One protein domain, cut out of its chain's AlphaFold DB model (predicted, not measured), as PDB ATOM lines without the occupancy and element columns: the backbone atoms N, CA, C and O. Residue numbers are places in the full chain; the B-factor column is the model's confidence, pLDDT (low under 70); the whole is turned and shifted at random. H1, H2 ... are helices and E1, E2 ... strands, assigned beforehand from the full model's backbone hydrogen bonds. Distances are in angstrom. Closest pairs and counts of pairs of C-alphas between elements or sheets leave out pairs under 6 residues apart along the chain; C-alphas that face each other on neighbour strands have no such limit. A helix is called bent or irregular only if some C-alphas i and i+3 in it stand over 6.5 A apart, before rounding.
ATOM      1  N   GLY A 258     150.001 225.147 119.291       87.31
ATOM      2  CA  GLY A 258     149.517 226.247 120.114       87.31
ATOM      3  C   GLY A 258     150.687 226.842 120.877       87.31
ATOM      4  O   GLY A 258     151.598 226.117 121.266       87.31
ATOM      5  N   VAL A 259     150.660 228.157 121.083       86.38
ATOM      6  CA  VAL A 259     151.684 228.844 121.877       86.38
ATOM      7  C   VAL A 259     151.218 229.025 123.323       86.38
ATOM      8  O   VAL A 259     150.030 229.254 123.552       86.38
ATOM      9  N   PRO A 260     152.125 229.003 124.315       86.75
ATOM     10  CA  PRO A 260     151.751 228.957 125.738       86.75
ATOM     11  C   PRO A 260     150.976 230.184 126.248       86.75
ATOM     12  O   PRO A 260     150.245 230.117 127.238       86.75
ATOM     13  N   PHE A 261     151.121 231.334 125.593       86.56
ATOM     14  CA  PHE A 261     150.440 232.575 125.976       86.56
ATOM     15  C   PHE A 261     149.065 232.759 125.299       86.56
ATOM     16  O   PHE A 261     148.414 233.774 125.547       86.56
ATOM     17  N   PHE A 262     148.603 231.774 124.509       82.31
ATOM     18  CA  PHE A 262     147.234 231.686 123.985       82.31
ATOM     19  C   PHE A 262     146.499 230.445 124.474       82.31
ATOM     20  O   PHE A 262     147.089 229.427 124.820       82.31
ATOM     21  N   SER A 263     145.171 230.525 124.421       74.75
ATOM     22  CA  SER A 263     144.287 229.381 124.654       74.75
ATOM     23  C   SER A 263     143.903 228.612 123.379       74.75
ATOM     24  O   SER A 263     143.145 227.645 123.454       74.75
ATOM     25  N   TYR A 264     144.408 229.015 122.205       76.31
ATOM     26  CA  TYR A 264     144.046 228.415 120.917       76.31
ATOM     27  C   TYR A 264     145.136 227.512 120.364       76.31
ATOM     28  O   TYR A 264     146.332 227.739 120.544       76.31
ATOM     29  N   THR A 265     144.684 226.551 119.572       84.25
ATOM     30  CA  THR A 265     145.529 225.695 118.752       84.25
ATOM     31  C   THR A 265     145.123 225.853 117.296       84.25
ATOM     32  O   THR A 265     143.933 225.832 116.980       84.25
ATOM     33  N   GLU A 266     146.095 225.950 116.404       85.31
ATOM     34  CA  GLU A 266     145.892 225.763 114.972       85.31
ATOM     35  C   GLU A 266     146.281 224.340 114.600       85.31
ATOM     36  O   GLU A 266     147.134 223.716 115.232       85.31
ATOM     37  N   ARG A 267     145.632 223.808 113.570       87.25
ATOM     38  CA  ARG A 267     145.965 222.497 113.031       87.25
ATOM     39  C   ARG A 267     146.206 222.637 111.547       87.25
ATOM     40  O   ARG A 267     145.372 223.199 110.840       87.25
ATOM     41  N   ALA A 268     147.303 222.071 111.080       85.88
ATOM     42  CA  ALA A 268     147.531 221.879 109.662       85.88
ATOM     43  C   ALA A 268     147.693 220.388 109.366       85.88
ATOM     44  O   ALA A 268     148.186 219.608 110.186       85.88
ATOM     45  N   ILE A 269     147.204 220.002 108.193       85.25
ATOM     46  CA  ILE A 269     147.419 218.689 107.602       85.25
ATOM     47  C   ILE A 269     147.989 218.951 106.219       85.25
ATOM     48  O   ILE A 269     147.366 219.674 105.439       85.25
ATOM     49  N   GLU A 270     149.158 218.398 105.937       86.31
ATOM     50  CA  GLU A 270     149.812 218.533 104.643       86.31
ATOM     51  C   GLU A 270     150.233 217.154 104.139       86.31
ATOM     52  O   GLU A 270     150.872 216.385 104.855       86.31
ATOM     53  N   ASP A 271     149.810 216.840 102.916       87.25
ATOM     54  CA  ASP A 271     150.173 215.623 102.202       87.25
ATOM     55  C   ASP A 271     151.230 215.993 101.158       87.25
ATOM     56  O   ASP A 271     150.924 216.654 100.162       87.25
ATOM     57  N   THR A 272     152.477 215.586 101.386       87.69
ATOM     58  CA  THR A 272     153.602 215.861 100.487       87.69
ATOM     59  C   THR A 272     154.154 214.580  99.878       87.69
ATOM     60  O   THR A 272     153.937 213.467 100.368       87.69
ATOM     61  N   LYS A 273     154.837 214.738  98.741       91.50
ATOM     62  CA  LYS A 273     155.500 213.643  98.039       91.50
ATOM     63  C   LYS A 273     156.941 214.015  97.747       91.50
ATOM     64  O   LYS A 273     157.185 215.088  97.204       91.50
ATOM     65  N   GLU A 274     157.855 213.099  98.033       92.62
ATOM     66  CA  GLU A 274     159.260 213.201  97.633       92.62
ATOM     67  C   GLU A 274     159.593 212.103  96.624       92.62
ATOM     68  O   GLU A 274     159.068 210.989  96.701       92.62
ATOM     69  N   THR A 275     160.481 212.416  95.683       95.19
ATOM     70  CA  THR A 275     161.015 211.441  94.725       95.19
ATOM     71  C   THR A 275     162.122 210.614  95.375       95.19
ATOM     72  O   THR A 275     163.047 211.166  95.967       95.19
ATOM     73  N   LEU A 276     162.029 209.295  95.224       95.81
ATOM     74  CA  LEU A 276     162.973 208.276  95.683       95.81
ATOM     75  C   LEU A 276     163.645 207.594  94.460       95.81
ATOM     76  O   LEU A 276     163.136 207.712  93.345       95.81
ATOM     77  N   PRO A 277     164.785 206.890  94.615       96.06
ATOM     78  CA  PRO A 277     165.474 206.602  95.864       96.06
ATOM     79  C   PRO A 277     166.294 207.769  96.410       96.06
ATOM     80  O   PRO A 277     166.901 208.527  95.656       96.06
ATOM     81  N   LEU A 278     166.353 207.870  97.737       95.69
ATOM     82  CA  LEU A 278     167.223 208.805  98.454       95.69
ATOM     83  C   LEU A 278     167.996 208.073  99.554       95.69
ATOM     84  O   LEU A 278     167.449 207.140 100.152       95.69
ATOM     85  N   PRO A 279     169.233 208.496  99.874       94.62
ATOM     86  CA  PRO A 279     169.899 208.075 101.100       94.62
ATOM     87  C   PRO A 279     169.020 208.360 102.327       94.62
ATOM     88  O   PRO A 279     168.388 209.418 102.397       94.62
ATOM     89  N   LEU A 280     169.006 207.458 103.315       90.94
ATOM     90  CA  LEU A 280     168.145 207.585 104.501       90.94
ATOM     91  C   LEU A 280     168.300 208.941 105.208       90.94
ATOM     92  O   LEU A 280     167.307 209.597 105.517       90.94
ATOM     93  N   GLY A 281     169.546 209.372 105.429       87.69
ATOM     94  CA  GLY A 281     169.845 210.646 106.085       87.69
ATOM     95  C   GLY A 281     169.363 211.865 105.292       87.69
ATOM     96  O   GLY A 281     168.914 212.841 105.888       87.69
ATOM     97  N   GLU A 282     169.386 211.798 103.957       91.25
ATOM     98  CA  GLU A 282     168.880 212.877 103.104       91.25
ATOM     99  C   GLU A 282     167.353 212.968 103.176       91.25
ATOM    100  O   GLU A 282     166.820 214.059 103.380       91.25
ATOM    101  N   LEU A 283     166.647 211.832 103.075       91.00
ATOM    102  CA  LEU A 283     165.192 211.801 103.242       91.00
ATOM    103  C   LEU A 283     164.803 212.343 104.623       91.00
ATOM    104  O   LEU A 283     163.987 213.256 104.708       91.00
ATOM    105  N   ARG A 284     165.436 211.848 105.693       88.88
ATOM    106  CA  ARG A 284     165.197 212.302 107.072       88.88
ATOM    107  C   ARG A 284     165.380 213.816 107.231       88.88
ATOM    108  O   ARG A 284     164.525 214.472 107.826       88.88
ATOM    109  N   GLY A 285     166.456 214.374 106.668       86.69
ATOM    110  CA  GLY A 285     166.710 215.817 106.671       86.69
ATOM    111  C   GLY A 285     165.576 216.603 106.009       86.69
ATOM    112  O   GLY A 285     165.025 217.513 106.623       86.69
ATOM    113  N   ARG A 286     165.138 216.180 104.814       88.88
ATOM    114  CA  ARG A 286     164.009 216.814 104.107       88.88
ATOM    115  C   ARG A 286     162.704 216.753 104.904       88.88
ATOM    116  O   ARG A 286     161.988 217.749 104.970       88.88
ATOM    117  N   LEU A 287     162.394 215.612 105.531       87.62
ATOM    118  CA  LEU A 287     161.175 215.460 106.342       87.62
ATOM    119  C   LEU A 287     161.197 216.351 107.588       87.62
ATOM    120  O   LEU A 287     160.186 216.974 107.924       87.62
ATOM    121  N   THR A 288     162.355 216.432 108.243       84.50
ATOM    122  CA  THR A 288     162.573 217.288 109.414       84.50
ATOM    123  C   THR A 288     162.444 218.767 109.035       84.50
ATOM    124  O   THR A 288     161.729 219.514 109.705       84.50
ATOM    125  N   ASP A 289     163.037 219.190 107.916       85.94
ATOM    126  CA  ASP A 289     162.937 220.564 107.405       85.94
ATOM    127  C   ASP A 289     161.501 220.942 107.010       85.94
ATOM    128  O   ASP A 289     161.030 222.037 107.344       85.94
ATOM    129  N   ALA A 290     160.773 220.033 106.353       86.62
ATOM    130  CA  ALA A 290     159.365 220.229 106.010       86.62
ATOM    131  C   ALA A 290     158.504 220.414 107.270       86.62
ATOM    132  O   ALA A 290     157.746 221.383 107.376       86.62
ATOM    133  N   ARG A 291     158.696 219.552 108.278       86.12
ATOM    134  CA  ARG A 291     158.012 219.653 109.576       86.12
ATOM    135  C   ARG A 291     158.322 220.977 110.282       86.12
ATOM    136  O   ARG A 291     157.412 221.653 110.761       86.12
ATOM    137  N   ASN A 292     159.594 221.373 110.334       86.19
ATOM    138  CA  ASN A 292     160.021 222.628 110.957       86.19
ATOM    139  C   ASN A 292     159.416 223.850 110.250       86.19
ATOM    140  O   ASN A 292     158.948 224.786 110.902       86.19
ATOM    141  N   THR A 293     159.351 223.814 108.918       87.62
ATOM    142  CA  THR A 293     158.700 224.850 108.104       87.62
ATOM    143  C   THR A 293     157.207 224.952 108.422       87.62
ATOM    144  O   THR A 293     156.680 226.057 108.582       87.62
ATOM    145  N   MET A 294     156.528 223.815 108.587       87.88
ATOM    146  CA  MET A 294     155.117 223.757 108.968       87.88
ATOM    147  C   MET A 294     154.866 224.359 110.361       87.88
ATOM    148  O   MET A 294     153.927 225.140 110.514       87.88
ATOM    149  N   HIS A 295     155.725 224.084 111.354       88.19
ATOM    150  CA  HIS A 295     155.650 224.724 112.678       88.19
ATOM    151  C   HIS A 295     155.761 226.252 112.597       88.19
ATOM    152  O   HIS A 295     154.938 226.959 113.178       88.19
ATOM    153  N   LEU A 296     156.735 226.781 111.845       86.50
ATOM    154  CA  LEU A 296     156.887 228.232 111.683       86.50
ATOM    155  C   LEU A 296     155.690 228.870 110.991       86.50
ATOM    156  O   LEU A 296     155.263 229.958 111.376       86.50
ATOM    157  N   LYS A 297     155.144 228.196 109.976       88.88
ATOM    158  CA  LYS A 297     153.944 228.654 109.282       88.88
ATOM    159  C   LYS A 297     152.748 228.690 110.232       88.88
ATOM    160  O   LYS A 297     152.074 229.708 110.283       88.88
ATOM    161  N   LEU A 298     152.535 227.644 111.033       90.44
ATOM    162  CA  LEU A 298     151.470 227.602 112.041       90.44
ATOM    163  C   LEU A 298     151.619 228.710 113.090       90.44
ATOM    164  O   LEU A 298     150.635 229.372 113.412       90.44
ATOM    165  N   LEU A 299     152.838 228.961 113.579       88.56
ATOM    166  CA  LEU A 299     153.122 230.081 114.478       88.56
ATOM    167  C   LEU A 299     152.810 231.428 113.816       88.56
ATOM    168  O   LEU A 299     152.123 232.264 114.402       88.56
ATOM    169  N   SER A 300     153.286 231.633 112.588       87.38
ATOM    170  CA  SER A 300     153.033 232.850 111.817       87.38
ATOM    171  C   SER A 300     151.538 233.062 111.568       87.38
ATOM    172  O   SER A 300     151.039 234.166 111.770       87.38
ATOM    173  N   ASP A 301     150.809 232.017 111.180       87.12
ATOM    174  CA  ASP A 301     149.368 232.058 110.932       87.12
ATOM    175  C   ASP A 301     148.591 232.349 112.225       87.12
ATOM    176  O   ASP A 301     147.678 233.181 112.210       87.12
ATOM    177  N   LEU A 302     148.981 231.736 113.352       86.00
ATOM    178  CA  LEU A 302     148.440 232.041 114.682       86.00
ATOM    179  C   LEU A 302     148.606 233.525 115.029       86.00
ATOM    180  O   LEU A 302     147.641 234.159 115.456       86.00
ATOM    181  N   MET A 303     149.808 234.085 114.833       83.62
ATOM    182  CA  MET A 303     150.067 235.503 115.111       83.62
ATOM    183  C   MET A 303     149.264 236.404 114.160       83.62
ATOM    184  O   MET A 303     148.581 237.329 114.600       83.62
ATOM    185  N   ALA A 304     149.310 236.127 112.852       84.38
ATOM    186  CA  ALA A 304     148.749 236.984 111.808       84.38
ATOM    187  C   ALA A 304     147.217 237.034 111.826       84.38
ATOM    188  O   ALA A 304     146.639 238.118 111.736       84.38
ATOM    189  N   LYS A 305     146.537 235.891 112.015       80.75
ATOM    190  CA  LYS A 305     145.064 235.835 112.139       80.75
ATOM    191  C   LYS A 305     144.539 236.689 113.294       80.75
ATOM    192  O   LYS A 305     143.341 236.976 113.353       80.75
ATOM    193  N   ARG A 306     145.409 237.063 114.232       74.25
ATOM    194  CA  ARG A 306     145.044 237.726 115.478       74.25
ATOM    195  C   ARG A 306     145.674 239.095 115.666       74.25
ATOM    196  O   ARG A 306     145.360 239.698 116.679       74.25
TER     197      ARG A 306
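This is residues 258 to 306 of the 896 residues of the protein "Ankyrin_rpt-contain_dom domain-containing protein" of Treponema sp (UniProt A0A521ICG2). A long strand, E1, and a longer helix, H1, make a narrow two-part rod: the chain runs out along E1, turns at one end, and folds back along E1 as H1. Residues 276 to 282, the turn and the first residues of H1, stick out at that end, while residues 258 to 265 form a loop before E1 at the other. The printed part has 49 residues with one named strand followed by one named helix, and its class is mixed, helices and strands. It is only just loose, close to extended, with a radius of gyration of the C-alphas of 14.1 A and spans of 42 by 18 by 14 A.

The printed part begins at Gly 258, with its C-alpha at (149.517, 226.247, 120.114). E1 is residues 266 to 275, 29.0 A from first to last C-alpha, and begins at C-alpha 266 at (145.892, 225.763, 114.972). H1 is residues 280 to 304, 36.0 A from first to last C-alpha, and ends at C-alpha 304 at (148.749, 236.984, 111.808).

E1 and H1 have 5 pairs of C-alphas within 8 A. Their closest C-alphas, those of Glu 266 and Leu 298, are 6.6 A apart, and their centres are 9.7 A apart. E1 pairs with no named strand. H1 is not bent, and every O i to N i+4 pair inside it is within hydrogen-bond range.

The two C-alphas farthest apart in the domain, those of Phe 261 and Pro 277, are 42.5 A apart. The C-alphas of Gly 258 and Arg 306, the first and last printed, are 13.2 A apart. A tight link of 4 residues joins E1 to H1. Residues 276 to 282, of which 280 to 282 belong to H1, stand free. The printed part has no cut. Its mean pLDDT is 87.2, and no printed residue is under 70.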